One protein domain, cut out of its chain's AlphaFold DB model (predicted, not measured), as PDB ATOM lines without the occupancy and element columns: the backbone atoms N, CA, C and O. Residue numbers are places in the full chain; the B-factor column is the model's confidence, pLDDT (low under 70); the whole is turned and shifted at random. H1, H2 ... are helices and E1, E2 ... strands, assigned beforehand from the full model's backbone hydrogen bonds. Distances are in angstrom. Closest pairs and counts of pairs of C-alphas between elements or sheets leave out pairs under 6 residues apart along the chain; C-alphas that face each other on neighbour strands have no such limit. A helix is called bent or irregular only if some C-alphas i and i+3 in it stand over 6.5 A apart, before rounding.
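This is residues 19 to 153 of the 203 residues of the protein "Pept_C1 domain-containing protein" of Perkinsus marinus (strain ATCC 50983 / TXsc) (UniProt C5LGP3). A long bent helix, H2, runs from a body of short elements and loops out to a separate helix: its second arm H2b packs on H3 and H4 in the body, while its first arm H2a reaches away from the body and touches H1, which stands only just about perpendicular to it at 72 degrees. H5 and the short strand E1 lie in the loop-rich body. The printed part has 135 residues, in the order H1, H2, H3, H4, H5, E1, and is mostly helix. It is only just loose, close to compact, with a radius of gyration of the C-alphas of 17.3 A and spans of 52 by 30 by 26 A.

H2, residues 39 to 72, is the hub; by its hydrogen bonds it was assigned as one helix, but it is bent, with C-alphas 54 and 57 7.1 A apart. Its arms H2a, residues 39 to 54, and H2b, residues 57 to 72, stand at a shallow tilt of 33 degrees, only just short of steep. H2b touches H4, residues 103 to 113, the same way at a steep tilt of 54 degrees; their closest C-alphas, Ala 61 and Ala 103, are 4.8 A apart. With residues 58 to 62 alone H2b touches H3, residues 83 to 89, closest at the C-alphas of Leu 59 and Val 83, 6.6 A. H5, residues 132 to 135, is close to H3 but not clearly touching: the closest C-alphas, Gln 85 and Ile 135, are 7.8 A apart. H1, residues 19 to 32, touches H2a with residues 21 to 25 alone, only just about perpendicular at 72 degrees; the closest C-alphas, Phe 25 and Lys 46, are 6.5 A apart. E1, residues 141 to 143, pairs with no named strand; residues 115 to 116 pair with it, antiparallel. In H1, H2a, H2b, H3 and H4 every O i to N i+4 pair is within hydrogen-bond range; H5 is too short for such a pair.

H1 begins at C-alpha 19 (611.581, 412.205, 481.517) and is 20.1 A long. H2a is 22.1 A, H2b 22.6 A and H4 15.2 A long; E1 ends at C-alpha 143 (633.841, 392.023, 504.469).

The two farthest C-alphas, Asp 37 and Ser 74, are 53.0 A apart, and the printed part has no cut. The links H3 to H4 and H4 to H5 are long. The model's mean pLDDT over the printed part is 76.1, with 47 residues under 70, among them residues 43 to 61.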
ATOM      1  N   VAL A  19     612.604 411.150 481.406       42.69
ATOM      2  CA  VAL A  19     611.581 412.205 481.517       42.69
ATOM      3  C   VAL A  19     611.532 412.784 482.933       42.69
ATOM      4  O   VAL A  19     611.240 413.967 483.117       42.69
ATOM      5  N   GLU A  20     611.835 411.975 483.948       59.88
ATOM      6  CA  GLU A  20     611.922 412.434 485.339       59.88
ATOM      7  C   GLU A  20     613.205 413.218 485.613       59.88
ATOM      8  O   GLU A  20     613.151 414.223 486.325       59.88
ATOM      9  N   VAL A  21     614.329 412.827 485.003       54.44
ATOM     10  CA  VAL A  21     615.596 413.554 485.147       54.44
ATOM     11  C   VAL A  21     615.561 414.888 484.403       54.44
ATOM     12  O   VAL A  21     615.971 415.893 484.974       54.44
ATOM     13  N   GLU A  22     614.958 414.951 483.211       65.44
ATOM     14  CA  GLU A  22     614.722 416.218 482.504       65.44
ATOM     15  C   GLU A  22     613.886 417.183 483.354       65.44
ATOM     16  O   GLU A  22     614.269 418.332 483.553       65.44
ATOM     17  N   LYS A  23     612.776 416.716 483.939       67.81
ATOM     18  CA  LYS A  23     611.952 417.552 484.827       67.81
ATOM     19  C   LYS A  23     612.712 417.991 486.078       67.81
ATOM     20  O   LYS A  23     612.537 419.124 486.520       67.81
ATOM     21  N   ALA A  24     613.540 417.121 486.654       56.09
ATOM     22  CA  ALA A  24     614.359 417.450 487.816       56.09
ATOM     23  C   ALA A  24     615.471 418.457 487.480       56.09
ATOM     24  O   ALA A  24     615.731 419.358 488.276       56.09
ATOM     25  N   PHE A  25     616.081 418.344 486.301       63.94
ATOM     26  CA  PHE A  25     617.119 419.253 485.828       63.94
ATOM     27  C   PHE A  25     616.549 420.622 485.438       63.94
ATOM     28  O   PHE A  25     617.084 421.651 485.843       63.94
ATOM     29  N   GLN A  26     615.407 420.651 484.747       70.12
ATOM     30  CA  GLN A  26     614.669 421.881 484.445       70.12
ATOM     31  C   GLN A  26     614.247 422.607 485.721       70.12
ATOM     32  O   GLN A  26     614.422 423.819 485.845       70.12
ATOM     33  N   GLU A  27     613.754 421.863 486.711       61.50
ATOM     34  CA  GLU A  27     613.418 422.426 488.014       61.50
ATOM     35  C   GLU A  27     614.664 422.941 488.751       61.50
ATOM     36  O   GLU A  27     614.621 424.026 489.326       61.50
ATOM     37  N   PHE A  28     615.792 422.229 488.690       54.50
ATOM     38  CA  PHE A  28     617.081 422.682 489.224       54.50
ATOM     39  C   PHE A  28     617.532 424.002 488.581       54.50
ATOM     40  O   PHE A  28     617.840 424.957 489.295       54.50
ATOM     41  N   MET A  29     617.508 424.101 487.250       67.69
ATOM     42  CA  MET A  29     617.880 425.326 486.542       67.69
ATOM     43  C   MET A  29     616.959 426.493 486.888       67.69
ATOM     44  O   MET A  29     617.441 427.580 487.202       67.69
ATOM     45  N   ARG A  30     615.641 426.253 486.890       61.31
ATOM     46  CA  ARG A  30     614.622 427.248 487.249       61.31
ATOM     47  C   ARG A  30     614.819 427.760 488.672       61.31
ATOM     48  O   ARG A  30     614.624 428.941 488.936       61.31
ATOM     49  N   THR A  31     615.186 426.874 489.589       47.06
ATOM     50  CA  THR A  31     615.309 427.202 491.010       47.06
ATOM     51  C   THR A  31     616.590 427.979 491.323       47.06
ATOM     52  O   THR A  31     616.575 428.846 492.193       47.06
ATOM     53  N   TYR A  32     617.673 427.729 490.587       46.03
ATOM     54  CA  TYR A  32     618.963 428.406 490.769       46.03
ATOM     55  C   TYR A  32     619.275 429.490 489.733       46.03
ATOM     56  O   TYR A  32     620.415 429.954 489.678       46.03
ATOM     57  N   ASP A  33     618.296 429.854 488.900       64.62
ATOM     58  CA  ASP A  33     618.454 430.758 487.750       64.62
ATOM     59  C   ASP A  33     619.691 430.413 486.899       64.62
ATOM     60  O   ASP A  33     620.453 431.273 486.454       64.62
ATOM     61  N   LYS A  34     619.934 429.110 486.704       53.19
ATOM     62  CA  LYS A  34     620.989 428.631 485.808       53.19
ATOM     63  C   LYS A  34     620.481 428.720 484.382       53.19
ATOM     64  O   LYS A  34     619.392 428.242 484.071       53.19
ATOM     65  N   ARG A  35     621.295 429.312 483.518       70.31
ATOM     66  CA  ARG A  35     621.052 429.403 482.083       70.31
ATOM     67  C   ARG A  35     622.293 428.922 481.357       70.31
ATOM     68  O   ARG A  35     623.406 429.162 481.823       70.31
ATOM     69  N   TYR A  36     622.073 428.235 480.251       71.88
ATOM     70  CA  TYR A  36     623.122 427.784 479.354       71.88
ATOM     71  C   TYR A  36     622.876 428.461 478.014       71.88
ATOM     72  O   TYR A  36     621.747 428.456 477.523       71.88
ATOM     73  N   ASP A  37     623.913 429.089 477.469       69.06
ATOM     74  CA  ASP A  37     623.789 429.905 476.258       69.06
ATOM     75  C   ASP A  37     623.782 429.041 474.990       69.06
ATOM     76  O   ASP A  37     623.351 429.491 473.929       69.06
ATOM     77  N   THR A  38     624.249 427.792 475.095       79.62
ATOM     78  CA  THR A  38     624.294 426.832 473.990       79.62
ATOM     79  C   THR A  38     623.689 425.486 474.375       79.62
ATOM     80  O   THR A  38     623.774 425.045 475.526       79.62
ATOM     81  N   ASP A  39     623.130 424.793 473.380       75.62
ATOM     82  CA  ASP A  39     622.573 423.446 473.553       75.62
ATOM     83  C   ASP A  39     623.639 422.434 474.007       75.62
ATOM     84  O   ASP A  39     623.348 421.518 474.770       75.62
ATOM     85  N   GLU A  40     624.896 422.617 473.597       69.44
ATOM     86  CA  GLU A  40     626.011 421.762 474.016       69.44
ATOM     87  C   GLU A  40     626.310 421.912 475.516       69.44
ATOM     88  O   GLU A  40     626.426 420.918 476.231       69.44
ATOM     89  N   GLN A  41     626.343 423.146 476.032       54.38
ATOM     90  CA  GLN A  41     626.507 423.403 477.467       54.38
ATOM     91  C   GLN A  41     625.328 422.868 478.282       54.38
ATOM     92  O   GLN A  41     625.527 422.330 479.372       54.38
ATOM     93  N   TYR A  42     624.113 422.994 477.742       71.88
ATOM     94  CA  TYR A  42     622.906 422.442 478.341       71.88
ATOM     95  C   TYR A  42     623.011 420.922 478.506       71.88
ATOM     96  O   TYR A  42     622.789 420.416 479.606       71.88
ATOM     97  N   GLN A  43     623.389 420.201 477.443       61.25
ATOM     98  CA  GLN A  43     623.496 418.742 477.500       61.25
ATOM     99  C   GLN A  43     624.641 418.287 478.405       61.25
ATOM    100  O   GLN A  43     624.424 417.428 479.247       61.25
ATOM    101  N   VAL A  44     625.815 418.928 478.348       61.28
ATOM    102  CA  VAL A  44     626.938 418.600 479.248       61.28
ATOM    103  C   VAL A  44     626.550 418.771 480.719       61.28
ATOM    104  O   VAL A  44     626.864 417.925 481.558       61.28
ATOM    105  N   ALA A  45     625.854 419.858 481.055       52.81
ATOM    106  CA  ALA A  45     625.427 420.113 482.425       52.81
ATOM    107  C   ALA A  45     624.297 419.179 482.873       52.81
ATOM    108  O   ALA A  45     624.271 418.763 484.035       52.81
ATOM    109  N   LYS A  46     623.384 418.839 481.960       64.75
ATOM    110  CA  LYS A  46     622.336 417.856 482.207       64.75
ATOM    111  C   LYS A  46     622.952 416.491 482.471       64.75
ATOM    112  O   LYS A  46     622.672 415.926 483.519       64.75
ATOM    113  N   ASP A  47     623.846 416.022 481.610       54.81
ATOM    114  CA  ASP A  47     624.531 414.735 481.747       54.81
ATOM    115  C   ASP A  47     625.324 414.664 483.055       54.81
ATOM    116  O   ASP A  47     625.227 413.683 483.791       54.81
ATOM    117  N   ALA A  48     626.035 415.733 483.424       50.22
ATOM    118  CA  ALA A  48     626.716 415.819 484.716       50.22
ATOM    119  C   ALA A  48     625.741 415.735 485.908       50.22
ATOM    120  O   ALA A  48     626.028 415.066 486.904       50.22
ATOM    121  N   PHE A  49     624.577 416.384 485.816       53.09
ATOM    122  CA  PHE A  49     623.522 416.309 486.828       53.09
ATOM    123  C   PHE A  49     622.890 414.912 486.899       53.09
ATOM    124  O   PHE A  49     622.680 414.391 487.998       53.09
ATOM    125  N   GLU A  50     622.626 414.282 485.752       53.72
ATOM    126  CA  GLU A  50     622.114 412.914 485.684       53.72
ATOM    127  C   GLU A  50     623.110 411.938 486.316       53.72
ATOM    128  O   GLU A  50     622.718 411.135 487.161       53.72
ATOM    129  N   ASN A  51     624.394 412.045 485.966       49.75
ATOM    130  CA  ASN A  51     625.468 411.203 486.494       49.75
ATOM    131  C   ASN A  51     625.604 411.366 488.010       49.75
ATOM    132  O   ASN A  51     625.564 410.379 488.743       49.75
ATOM    133  N   THR A  52     625.598 412.609 488.500       45.25
ATOM    134  CA  THR A  52     625.624 412.899 489.943       45.25
ATOM    135  C   THR A  52     624.435 412.259 490.666       45.25
ATOM    136  O   THR A  52     624.585 411.712 491.753       45.25
ATOM    137  N   MET A  53     623.233 412.292 490.082       50.78
ATOM    138  CA  MET A  53     622.037 411.697 490.689       50.78
ATOM    139  C   MET A  53     622.028 410.160 490.628       50.78
ATOM    140  O   MET A  53     621.512 409.523 491.551       50.78
ATOM    141  N   ARG A  54     622.609 409.561 489.582       50.09
ATOM    142  CA  ARG A  54     622.731 408.103 489.397       50.09
ATOM    143  C   ARG A  54     623.740 407.471 490.362       50.09
ATOM    144  O   ARG A  54     623.526 406.349 490.816       50.09
ATOM    145  N   GLU A  55     624.780 408.204 490.749       52.06
ATOM    146  CA  GLU A  55     625.844 407.737 491.652       52.06
ATOM    147  C   GLU A  55     625.407 407.624 493.129       52.06
ATOM    148  O   GLU A  55     625.928 406.811 493.898       52.06
ATOM    149  N   ILE A  56     624.408 408.402 493.547       58.03
ATOM    150  CA  ILE A  56     624.136 408.663 494.965       58.03
ATOM    151  C   ILE A  56     623.634 407.440 495.756       58.03
ATOM    152  O   ILE A  56     623.961 407.311 496.935       58.03
ATOM    153  N   GLU A  57     622.852 406.529 495.177       59.12
ATOM    154  CA  GLU A  57     622.217 405.455 495.967       59.12
ATOM    155  C   GLU A  57     623.163 404.281 496.280       59.12
ATOM    156  O   GLU A  57     623.164 403.778 497.409       59.12
ATOM    157  N   THR A  58     624.029 403.888 495.340       58.41
ATOM    158  CA  THR A  58     625.049 402.846 495.570       58.41
ATOM    159  C   THR A  58     626.161 403.360 496.490       58.41
ATOM    160  O   THR A  58     626.566 402.658 497.421       58.41
ATOM    161  N   LEU A  59     626.585 404.618 496.316       64.50
ATOM    162  CA  LEU A  59     627.545 405.278 497.208       64.50
ATOM    163  C   LEU A  59     627.018 405.401 498.646       64.50
ATOM    164  O   LEU A  59     627.753 405.147 499.601       64.50
ATOM    165  N   ARG A  60     625.730 405.734 498.830       64.56
ATOM    166  CA  ARG A  60     625.097 405.821 500.161       64.56
ATOM    167  C   ARG A  60     625.144 404.493 500.912       64.56
ATOM    168  O   ARG A  60     625.432 404.484 502.108       64.56
ATOM    169  N   ALA A  61     624.852 403.385 500.230       66.62
ATOM    170  CA  ALA A  61     624.931 402.056 500.829       66.62
ATOM    171  C   ALA A  61     626.367 401.732 501.253       66.62
ATOM    172  O   ALA A  61     626.596 401.293 502.379       66.62
ATOM    173  N   ASN A  62     627.330 402.019 500.377       73.50
ATOM    174  CA  ASN A  62     628.743 401.774 500.617       73.50
ATOM    175  C   ASN A  62     629.244 402.484 501.898       73.50
ATOM    176  O   ASN A  62     629.667 401.808 502.834       73.50
ATOM    177  N   ILE A  63     629.033 403.799 502.031       71.56
ATOM    178  CA  ILE A  63     629.469 404.585 503.209       71.56
ATOM    179  C   ILE A  63     628.860 404.063 504.523       71.56
ATOM    180  O   ILE A  63     629.511 404.041 505.577       71.56
ATOM    181  N   VAL A  64     627.592 403.644 504.483       74.12
ATOM    182  CA  VAL A  64     626.916 403.051 505.645       74.12
ATOM    183  C   VAL A  64     627.582 401.735 506.041       74.12
ATOM    184  O   VAL A  64     627.837 401.533 507.231       74.12
ATOM    185  N   MET A  65     627.899 400.863 505.077       75.44
ATOM    186  CA  MET A  65     628.601 399.604 505.353       75.44
ATOM    187  C   MET A  65     630.009 399.847 505.880       75.44
ATOM    188  O   MET A  65     630.384 399.225 506.867       75.44
ATOM    189  N   GLU A  66     630.769 400.763 505.285       79.38
ATOM    190  CA  GLU A  66     632.119 401.125 505.730       79.38
ATOM    191  C   GLU A  66     632.129 401.585 507.196       79.38
ATOM    192  O   GLU A  66     632.937 401.142 508.020       79.38
ATOM    193  N   SER A  67     631.177 402.452 507.543       72.50
ATOM    194  CA  SER A  67     631.010 402.959 508.904       72.50
ATOM    195  C   SER A  67     630.610 401.846 509.872       72.50
ATOM    196  O   SER A  67     631.122 401.778 510.992       72.50
ATOM    197  N   ARG A  68     629.709 400.955 509.446       72.12
ATOM    198  CA  ARG A  68     629.238 399.825 510.249       72.12
ATOM    199  C   ARG A  68     630.342 398.804 510.492       72.12
ATOM    200  O   ARG A  68     630.542 398.405 511.631       72.12
ATOM    201  N   PHE A  69     631.095 398.458 509.456       76.31
ATOM    202  CA  PHE A  69     632.241 397.558 509.510       76.31
ATOM    203  C   PHE A  69     633.278 398.007 510.533       76.31
ATOM    204  O   PHE A  69     633.752 397.202 511.332       76.31
ATOM    205  N   LYS A  70     633.580 399.311 510.566       74.62
ATOM    206  CA  LYS A  70     634.474 399.870 511.582       74.62
ATOM    207  C   LYS A  70     633.975 399.575 513.001       74.62
ATOM    208  O   LYS A  70     634.776 399.215 513.859       74.62
ATOM    209  N   ILE A  71     632.675 399.742 513.241       68.31
ATOM    210  CA  ILE A  71     632.051 399.564 514.559       68.31
ATOM    211  C   ILE A  71     631.968 398.078 514.928       68.31
ATOM    212  O   ILE A  71     632.435 397.690 515.993       68.31
ATOM    213  N   GLU A  72     631.391 397.249 514.061       68.62
ATOM    214  CA  GLU A  72     631.097 395.843 514.361       68.62
ATOM    215  C   GLU A  72     632.353 394.978 514.395       68.62
ATOM    216  O   GLU A  72     632.483 394.127 515.272       68.62
ATOM    217  N   LEU A  73     633.312 395.225 513.497       70.31
ATOM    218  CA  LEU A  73     634.560 394.463 513.455       70.31
ATOM    219  C   LEU A  73     635.703 395.138 514.222       70.31
ATOM    220  O   LEU A  73     636.848 394.704 514.115       70.31
ATOM    221  N   SER A  74     635.405 396.195 514.990       71.56
ATOM    222  CA  SER A  74     636.374 396.924 515.825       71.56
ATOM    223  C   SER A  74     637.651 397.324 515.072       71.56
ATOM    224  O   SER A  74     638.764 397.234 515.591       71.56
ATOM    225  N   GLN A  75     637.501 397.754 513.818       66.38
ATOM    226  CA  GLN A  75     638.639 398.103 512.974       66.38
ATOM    227  C   GLN A  75     639.230 399.457 513.390       66.38
ATOM    228  O   GLN A  75     638.491 400.399 513.698       66.38
ATOM    229  N   PRO A  76     640.565 399.616 513.340       67.19
ATOM    230  CA  PRO A  76     641.228 400.842 513.783       67.19
ATOM    231  C   PRO A  76     640.907 402.047 512.889       67.19
ATOM    232  O   PRO A  76     640.989 403.195 513.326       67.19
ATOM    233  N   ARG A  77     640.525 401.807 511.630       70.19
ATOM    234  CA  ARG A  77     640.176 402.839 510.651       70.19
ATOM    235  C   ARG A  77     639.101 402.345 509.693       70.19
ATOM    236  O   ARG A  77     638.942 401.144 509.505       70.19
ATOM    237  N   VAL A  78     638.403 403.293 509.072       68.50
ATOM    238  CA  VAL A  78     637.512 402.996 507.946       68.50
ATOM    239  C   VAL A  78     638.371 402.560 506.760       68.50
ATOM    240  O   VAL A  78     639.374 403.208 506.444       68.50
ATOM    241  N   VAL A  79     638.008 401.438 506.146       78.00
ATOM    242  CA  VAL A  79     638.634 400.934 504.923       78.00
ATOM    243  C   VAL A  79     637.648 401.176 503.784       78.00
ATOM    244  O   VAL A  79     636.531 400.680 503.897       78.00
ATOM    245  N   PRO A  80     638.035 401.909 502.723       82.50
ATOM    246  CA  PRO A  80     637.132 402.175 501.613       82.50
ATOM    247  C   PRO A  80     636.720 400.897 500.874       82.50
ATOM    248  O   PRO A  80     637.581 400.065 500.555       82.50
ATOM    249  N   PHE A  81     635.431 400.737 500.593       89.25
ATOM    250  CA  PHE A  81     634.881 399.583 499.882       89.25
ATOM    251  C   PHE A  81     634.696 399.872 498.401       89.25
ATOM    252  O   PHE A  81     634.351 400.987 498.018       89.25
ATOM    253  N   SER A  82     634.845 398.837 497.575       92.00
ATOM    254  CA  SER A  82     634.668 398.965 496.133       92.00
ATOM    255  C   SER A  82     633.224 399.291 495.763       92.00
ATOM    256  O   SER A  82     632.319 398.458 495.856       92.00
ATOM    257  N   VAL A  83     633.012 400.512 495.284       89.19
ATOM    258  CA  VAL A  83     631.733 400.918 494.686       89.19
ATOM    259  C   VAL A  83     631.546 400.216 493.342       89.19
ATOM    260  O   VAL A  83     630.436 399.802 493.013       89.19
ATOM    261  N   GLN A  84     632.636 400.014 492.598       92.12
ATOM    262  CA  GLN A  84     632.607 399.348 491.299       92.12
ATOM    263  C   GLN A  84     632.133 397.899 491.390       92.12
ATOM    264  O   GLN A  84     631.348 397.460 490.556       92.12
ATOM    265  N   GLN A  85     632.537 397.165 492.429       94.81
ATOM    266  CA  GLN A  85     632.027 395.820 492.675       94.81
ATOM    267  C   GLN A  85     630.498 395.826 492.793       94.81
ATOM    268  O   GLN A  85     629.835 394.962 492.225       94.81
ATOM    269  N   LEU A  86     629.920 396.795 493.510       92.06
ATOM    270  CA  LEU A  86     628.466 396.905 493.622       92.06
ATOM    271  C   LEU A  86     627.827 397.212 492.264       92.06
ATOM    272  O   LEU A  86     626.815 396.601 491.930       92.06
ATOM    273  N   VAL A  87     628.419 398.107 491.472       90.44
ATOM    274  CA  VAL A  87     627.941 398.433 490.120       90.44
ATOM    275  C   VAL A  87     627.936 397.193 489.216       90.44
ATOM    276  O   VAL A  87     626.913 396.902 488.597       90.44
ATOM    277  N   ASP A  88     629.028 396.431 489.197       94.00
ATOM    278  CA  ASP A  88     629.231 395.340 488.238       94.00
ATOM    279  C   ASP A  88     628.581 394.014 488.673       94.00
ATOM    280  O   ASP A  88     628.139 393.226 487.835       94.00
ATOM    281  N   CYS A  89     628.522 393.737 489.981       95.50
ATOM    282  CA  CYS A  89     628.232 392.394 490.495       95.50
ATOM    283  C   CYS A  89     626.871 392.243 491.190       95.50
ATOM    284  O   CYS A  89     626.410 391.119 491.371       95.50
ATOM    285  N   SER A  90     626.206 393.334 491.586       94.19
ATOM    286  CA  SER A  90     624.943 393.245 492.345       94.19
ATOM    287  C   SER A  90     623.682 393.221 491.468       94.19
ATOM    288  O   SER A  90     622.560 393.328 491.965       94.19
ATOM    289  N   THR A  91     623.840 393.061 490.153       91.12
ATOM    290  CA  THR A  91     622.725 393.065 489.194       91.12
ATOM    291  C   THR A  91     621.755 391.904 489.402       91.12
ATOM    292  O   THR A  91     620.542 392.084 489.309       91.12
ATOM    293  N   THR A  92     622.260 390.736 489.802       93.38
ATOM    294  CA  THR A  92     621.449 389.562 490.172       93.38
ATOM    295  C   THR A  92     620.615 389.777 491.437       93.38
ATOM    296  O   THR A  92     619.626 389.079 491.640       93.38
ATOM    297  N   TYR A  93     620.974 390.773 492.250       91.38
ATOM    298  CA  TYR A  93     620.231 391.204 493.433       91.38
ATOM    299  C   TYR A  93     619.255 392.351 493.118       91.38
ATOM    300  O   TYR A  93     618.540 392.803 494.000       91.38
ATOM    301  N   GLY A  94     619.170 392.815 491.865       87.62
ATOM    302  CA  GLY A  94     618.172 393.796 491.415       87.62
ATOM    303  C   GLY A  94     618.686 395.225 491.216       87.62
ATOM    304  O   GLY A  94     617.912 396.095 490.803       87.62
ATOM    305  N   ASN A  95     619.975 395.486 491.456       85.62
ATOM    306  CA  ASN A  95     620.612 396.728 491.007       85.62
ATOM    307  C   ASN A  95     620.805 396.729 489.481       85.62
ATOM    308  O   ASN A  95     620.760 395.688 488.833       85.62
ATOM    309  N   ARG A  96     621.006 397.906 488.881       86.12
ATOM    310  CA  ARG A  96     621.143 398.070 487.423       86.12
ATOM    311  C   ARG A  96     622.443 398.781 487.040       86.12
ATOM    312  O   ARG A  96     622.477 399.546 486.085       86.12
ATOM    313  N   GLY A  97     623.505 398.555 487.812       83.94
ATOM    314  CA  GLY A  97     624.792 399.214 487.602       83.94
ATOM    315  C   GLY A  97     624.659 400.740 487.576       83.94
ATOM    316  O   GLY A  97     624.110 401.335 488.505       83.94
ATOM    317  N   CYS A  98     625.131 401.365 486.498       78.88
ATOM    318  CA  CYS A  98     625.058 402.817 486.294       78.88
ATOM    319  C   CYS A  98     623.633 403.349 486.042       78.88
ATOM    320  O   CYS A  98     623.400 404.546 486.187       78.88
ATOM    321  N   ASP A  99     622.656 402.485 485.744       77.00
ATOM    322  CA  ASP A  99     621.237 402.860 485.591       77.00
ATOM    323  C   ASP A  99     620.485 402.901 486.937       77.00
ATOM    324  O   ASP A  99     619.245 402.879 487.018       77.00
ATOM    325  N   GLY A 100     621.256 402.948 488.021       72.00
ATOM    326  CA  GLY A 100     620.795 403.098 489.386       72.00
ATOM    327  C   GLY A 100     620.606 401.778 490.123       72.00
ATOM    328  O   GLY A 100     620.738 400.670 489.602       72.00
ATOM    329  N   GLY A 101     620.253 401.911 491.392       76.62
ATOM    330  CA  GLY A 101     620.126 400.793 492.309       76.62
ATOM    331  C   GLY A 101     619.434 401.213 493.590       76.62
ATOM    332  O   GLY A 101     619.013 402.361 493.751       76.62
ATOM    333  N   ARG A 102     619.290 400.265 494.509       77.19
ATOM    334  CA  ARG A 102     618.747 400.512 495.841       77.19
ATOM    335  C   ARG A 102     619.761 400.051 496.865       77.19
ATOM    336  O   ARG A 102     620.321 398.962 496.746       77.19
ATOM    337  N   ALA A 103     619.914 400.836 497.926       76.38
ATOM    338  CA  ALA A 103     620.799 400.469 499.022       76.38
ATOM    339  C   ALA A 103     620.468 399.080 499.597       76.38
ATOM    340  O   ALA A 103     621.380 398.324 499.905       76.38
ATOM    341  N   GLN A 104     619.180 398.708 499.662       78.94
ATOM    342  CA  GLN A 104     618.759 397.381 500.131       78.94
ATOM    343  C   GLN A 104     619.361 396.232 499.313       78.94
ATOM    344  O   GLN A 104     619.840 395.270 499.910       78.94
ATOM    345  N   GLU A 105     619.387 396.345 497.984       86.00
ATOM    346  CA  GLU A 105     619.927 395.286 497.123       86.00
ATOM    347  C   GLU A 105     621.453 395.220 497.209       86.00
ATOM    348  O   GLU A 105     622.029 394.135 497.260       86.00
ATOM    349  N   ALA A 106     622.117 396.379 497.313       86.81
ATOM    350  CA  ALA A 106     623.560 396.429 497.544       86.81
ATOM    351  C   ALA A 106     623.937 395.735 498.864       86.81
ATOM    352  O   ALA A 106     624.899 394.974 498.913       86.81
ATOM    353  N   PHE A 107     623.143 395.926 499.920       84.50
ATOM    354  CA  PHE A 107     623.354 395.233 501.188       84.50
ATOM    355  C   PHE A 107     623.093 393.735 501.106       84.50
ATOM    356  O   PHE A 107     623.847 392.962 501.694       84.50
ATOM    357  N   ALA A 108     622.030 393.317 500.416       87.75
ATOM    358  CA  ALA A 108     621.727 391.902 500.226       87.75
ATOM    359  C   ALA A 108     622.884 391.193 499.508       87.75
ATOM    360  O   ALA A 108     623.341 390.150 499.977       87.75
ATOM    361  N   TYR A 109     623.418 391.823 498.459       91.81
ATOM    362  CA  TYR A 109     624.622 391.377 497.770       91.81
ATOM    363  C   TYR A 109     625.824 391.292 498.719       91.81
ATOM    364  O   TYR A 109     626.405 390.223 498.874       91.81
ATOM    365  N   SER A 110     626.177 392.379 499.416       90.75
ATOM    366  CA  SER A 110     627.366 392.400 500.282       90.75
ATOM    367  C   SER A 110     627.276 391.436 501.462       90.75
ATOM    368  O   SER A 110     628.296 390.935 501.927       90.75
ATOM    369  N   LYS A 111     626.068 391.134 501.946       88.00
ATOM    370  CA  LYS A 111     625.855 390.104 502.965       88.00
ATOM    371  C   LYS A 111     626.167 388.702 502.438       88.00
ATOM    372  O   LYS A 111     626.710 387.889 503.184       88.00
ATOM    373  N   ALA A 112     625.803 388.420 501.191       90.69
ATOM    374  CA  ALA A 112     625.967 387.108 500.575       90.69
ATOM    375  C   ALA A 112     627.375 386.889 500.000       90.69
ATOM    376  O   ALA A 112     627.948 385.826 500.199       90.69
ATOM    377  N   GLU A 113     627.946 387.897 499.340       92.19
ATOM    378  CA  GLU A 113     629.194 387.779 498.569       92.19
ATOM    379  C   GLU A 113     630.390 388.485 499.232       92.19
ATOM    380  O   GLU A 113     631.545 388.270 498.855       92.19
ATOM    381  N   GLY A 114     630.134 389.326 500.236       92.19
ATOM    382  CA  GLY A 114     631.145 390.206 500.811       92.19
ATOM    383  C   GLY A 114     631.399 391.464 499.975       92.19
ATOM    384  O   GLY A 114     630.676 391.776 499.025       92.19
ATOM    385  N   ILE A 115     632.435 392.215 500.346       93.25
ATOM    386  CA  ILE A 115     632.886 393.395 499.600       93.25
ATOM    387  C   ILE A 115     634.404 393.548 499.705       93.25
ATOM    388  O   ILE A 115     634.979 393.410 500.789       93.25
ATOM    389  N   VAL A 116     635.058 393.851 498.586       95.06
ATOM    390  CA  VAL A 116     636.504 394.081 498.519       95.06
ATOM    391  C   VAL A 116     636.863 395.550 498.734       95.06
ATOM    392  O   VAL A 116     636.013 396.445 498.705       95.06
ATOM    393  N   LYS A 117     638.155 395.803 498.943       92.19
ATOM    394  CA  LYS A 117     638.731 397.149 499.042       92.19
ATOM    395  C   LYS A 117     638.572 397.907 497.727       92.19
ATOM    396  O   LYS A 117     638.792 397.339 496.657       92.19
ATOM    397  N   GLU A 118     638.345 399.213 497.819       88.88
ATOM    398  CA  GLU A 118     638.384 400.121 496.660       88.88
ATOM    399  C   GLU A 118     639.708 399.995 495.886       88.88
ATOM    400  O   GLU A 118     639.720 399.942 494.665       88.88
ATOM    401  N   SER A 119     640.835 399.828 496.586       91.06
ATOM    402  CA  SER A 119     642.146 399.654 495.945       91.06
ATOM    403  C   SER A 119     642.268 398.389 495.089       91.06
ATOM    404  O   SER A 119     643.103 398.348 494.190       91.06
ATOM    405  N   SER A 120     641.493 397.346 495.397       94.56
ATOM    406  CA  SER A 120     641.543 396.058 494.695       94.56
ATOM    407  C   SER A 120     640.563 396.013 493.522       94.56
ATOM    408  O   SER A 120     640.795 395.297 492.551       94.56
ATOM    409  N   TYR A 121     639.493 396.808 493.580       94.94
ATOM    410  CA  TYR A 121     638.522 396.959 492.500       94.94
ATOM    411  C   TYR A 121     638.118 398.440 492.372       94.94
ATOM    412  O   TYR A 121     637.060 398.827 492.873       94.94
ATOM    413  N   PRO A 122     638.957 399.263 491.713       89.38
ATOM    414  CA  PRO A 122     638.753 400.708 491.638       89.38
ATOM    415  C   PRO A 122     637.513 401.109 490.842       89.38
ATOM    416  O   PRO A 122     637.115 400.408 489.906       89.38
ATOM    417  N   TYR A 123     636.953 402.265 491.186       83.94
ATOM    418  CA  TYR A 123     635.857 402.893 490.461       83.94
ATOM    419  C   TYR A 123     636.271 403.382 489.072       83.94
ATOM    420  O   TYR A 123     637.262 404.092 488.908       83.94
ATOM    421  N   MET A 124     635.483 402.990 488.072       82.88
ATOM    422  CA  MET A 124     635.740 403.229 486.651       82.88
ATOM    423  C   MET A 124     634.722 404.177 486.011       82.88
ATOM    424  O   MET A 124     634.865 404.491 484.836       82.88
ATOM    425  N   PHE A 125     633.716 404.644 486.761       76.00
ATOM    426  CA  PHE A 125     632.639 405.518 486.262       76.00
ATOM    427  C   PHE A 125     631.804 404.918 485.114       76.00
ATOM    428  O   PHE A 125     631.014 405.613 484.480       76.00
ATOM    429  N   GLU A 126     631.929 403.617 484.867       79.19
ATOM    430  CA  GLU A 126     631.187 402.877 483.851       79.19
ATOM    431  C   GLU A 126     630.831 401.484 484.375       79.19
ATOM    432  O   GLU A 126     631.488 400.965 485.278       79.19
ATOM    433  N   GLY A 127     629.772 400.885 483.832       83.19
ATOM    434  CA  GLY A 127     629.389 399.515 484.162       83.19
ATOM    435  C   GLY A 127     630.223 398.511 483.373       83.19
ATOM    436  O   GLY A 127     630.416 398.670 482.169       83.19
ATOM    437  N   GLY A 128     630.678 397.453 484.036       88.69
ATOM    438  CA  GLY A 128     631.472 396.392 483.432       88.69
ATOM    439  C   GLY A 128     631.063 394.992 483.893       88.69
ATOM    440  O   GLY A 128     630.178 394.822 484.734       88.69
ATOM    441  N   PRO A 129     631.696 393.948 483.334       93.81
ATOM    442  CA  PRO A 129     631.504 392.591 483.819       93.81
ATOM    443  C   PRO A 129     632.086 392.435 485.230       93.81
ATOM    444  O   PRO A 129     633.185 392.912 485.518       93.81
ATOM    445  N   CYS A 130     631.381 391.691 486.084       95.94
ATOM    446  CA  CYS A 130     631.854 391.375 487.426       95.94
ATOM    447  C   CYS A 130     633.191 390.610 487.392       95.94
ATOM    448  O   CYS A 130     633.290 389.516 486.828       95.94
ATOM    449  N   LYS A 131     634.233 391.161 488.028       95.75
ATOM    450  CA  LYS A 131     635.572 390.547 488.090       95.75
ATOM    451  C   LYS A 131     635.659 389.503 489.203       95.75
ATOM    452  O   LYS A 131     636.214 389.759 490.273       95.75
ATOM    453  N   GLU A 132     635.146 388.301 488.938       93.31
ATOM    454  CA  GLU A 132     635.109 387.198 489.912       93.31
ATOM    455  C   GLU A 132     636.463 386.872 490.555       93.31
ATOM    456  O   GLU A 132     636.524 386.576 491.747       93.31
ATOM    457  N   SER A 133     637.553 386.942 489.787       92.69
ATOM    458  CA  SER A 133     638.904 386.657 490.287       92.69
ATOM    459  C   SER A 133     639.344 387.607 491.402       92.69
ATOM    460  O   SER A 133     640.078 387.188 492.294       92.69
ATOM    461  N   VAL A 134     638.875 388.858 491.379       94.12
ATOM    462  CA  VAL A 134     639.158 389.863 492.410       94.12
ATOM    463  C   VAL A 134     638.257 389.635 493.620       94.12
ATOM    464  O   VAL A 134     638.746 389.528 494.742       94.12
ATOM    465  N   ILE A 135     636.945 389.495 493.407       94.00
ATOM    466  CA  ILE A 135     635.994 389.352 494.522       94.00
ATOM    467  C   ILE A 135     636.162 388.026 495.272       94.00
ATOM    468  O   ILE A 135     635.870 387.948 496.457       94.00
ATOM    469  N   LYS A 136     636.687 386.974 494.637       91.56
ATOM    470  CA  LYS A 136     636.953 385.692 495.308       91.56
ATOM    471  C   LYS A 136     638.309 385.648 496.019       91.56
ATOM    472  O   LYS A 136     638.581 384.661 496.696       91.56
ATOM    473  N   ASN A 137     639.151 386.682 495.907       92.56
ATOM    474  CA  ASN A 137     640.444 386.722 496.586       92.56
ATOM    475  C   ASN A 137     640.283 387.091 498.078       92.56
ATOM    476  O   ASN A 137     639.933 388.231 498.397       92.56
ATOM    477  N   PRO A 138     640.613 386.192 499.027       88.62
ATOM    478  CA  PRO A 138     640.453 386.468 500.458       88.62
ATOM    479  C   PRO A 138     641.300 387.632 500.988       88.62
ATOM    480  O   PRO A 138     640.986 388.167 502.048       88.62
ATOM    481  N   GLN A 139     642.382 388.007 500.294       89.12
ATOM    482  CA  GLN A 139     643.256 389.123 500.693       89.12
ATOM    483  C   GLN A 139     642.661 390.499 500.350       89.12
ATOM    484  O   GLN A 139     642.990 391.511 500.985       89.12
ATOM    485  N   ASP A 140     641.771 390.529 499.360       91.50
ATOM    486  CA  ASP A 140     641.121 391.743 498.874       91.50
ATOM    487  C   ASP A 140     639.794 392.015 499.587       91.50
ATOM    488  O   ASP A 140     639.366 393.166 499.664       91.50
ATOM    489  N   GLN A 141     639.185 390.979 500.170       90.25
ATOM    490  CA  GLN A 141     637.943 391.064 500.933       90.25
ATOM    491  C   GLN A 141     638.102 391.926 502.196       90.25
ATOM    492  O   GLN A 141     638.895 391.618 503.091       90.25
ATOM    493  N   CYS A 142     637.322 393.006 502.272       87.56
ATOM    494  CA  CYS A 142     637.103 393.773 503.496       87.56
ATOM    495  C   CYS A 142     636.110 393.045 504.393       87.56
ATOM    496  O   CYS A 142     636.392 392.811 505.562       87.56
ATOM    497  N   ILE A 143     634.960 392.698 503.816       87.31
ATOM    498  CA  ILE A 143     633.841 392.023 504.469       87.31
ATOM    499  C   ILE A 143     633.698 390.667 503.817       87.31
ATOM    500  O   ILE A 143     633.554 390.592 502.603       87.31
ATOM    501  N   ARG A 144     633.683 389.601 504.604       89.62
ATOM    502  CA  ARG A 144     633.424 388.257 504.096       89.62
ATOM    503  C   ARG A 144     631.920 387.977 504.059       89.62
ATOM    504  O   ARG A 144     631.165 388.574 504.831       89.62
ATOM    505  N   PRO A 145     631.474 387.041 503.206       88.62
ATOM    506  CA  PRO A 145     630.129 386.484 503.283       88.62
ATOM    507  C   PRO A 145     629.707 386.188 504.728       88.62
ATOM    508  O   PRO A 145     630.385 385.448 505.441       88.62
ATOM    509  N   GLY A 146     628.589 386.774 505.161       82.50
ATOM    510  CA  GLY A 146     628.044 386.598 506.509       82.50
ATOM    511  C   GLY A 146     628.557 387.558 507.591       82.50
ATOM    512  O   GLY A 146     627.933 387.610 508.650       82.50
ATOM    513  N   ASP A 147     629.599 388.360 507.343       81.62
ATOM    514  CA  ASP A 147     630.095 389.343 508.325       81.62
ATOM    515  C   ASP A 147     629.064 390.463 508.582       81.62
ATOM    516  O   ASP A 147     628.965 390.983 509.692       81.62
ATOM    517  N   ILE A 148     628.247 390.812 507.576       71.00
ATOM    518  CA  ILE A 148     627.122 391.748 507.735       71.00
ATOM    519  C   ILE A 148     625.896 390.974 508.228       71.00
ATOM    520  O   ILE A 148     625.156 390.358 507.455       71.00
ATOM    521  N   VAL A 149     625.636 391.040 509.532       66.50
ATOM    522  CA  VAL A 149     624.508 390.316 510.137       66.50
ATOM    523  C   VAL A 149     623.201 391.091 509.947       66.50
ATOM    524  O   VAL A 149     622.222 390.540 509.424       66.50
ATOM    525  N   HIS A 150     623.203 392.385 510.291       65.06
ATOM    526  CA  HIS A 150     622.035 393.262 510.227       65.06
ATOM    527  C   HIS A 150     622.402 394.717 509.930       65.06
ATOM    528  O   HIS A 150     623.300 395.287 510.540       65.06
ATOM    529  N   LEU A 151     621.611 395.353 509.065       63.69
ATOM    530  CA  LEU A 151     621.581 396.805 508.938       63.69
ATOM    531  C   LEU A 151     620.343 397.367 509.611       63.69
ATOM    532  O   LEU A 151     619.259 396.775 509.572       63.69
ATOM    533  N   VAL A 152     620.518 398.532 510.229       62.31
ATOM    534  CA  VAL A 152     619.404 399.254 510.825       62.31
ATOM    535  C   VAL A 152     618.465 399.675 509.698       62.31
ATOM    536  O   VAL A 152     618.833 400.422 508.791       62.31
ATOM    537  N   SER A 153     617.243 399.151 509.742       64.88
ATOM    538  CA  SER A 153     616.228 399.465 508.744       64.88
ATOM    539  C   SER A 153     615.778 400.912 508.895       64.88
ATOM    540  O   SER A 153     615.510 401.374 510.004       64.88
TER     541      SER A 153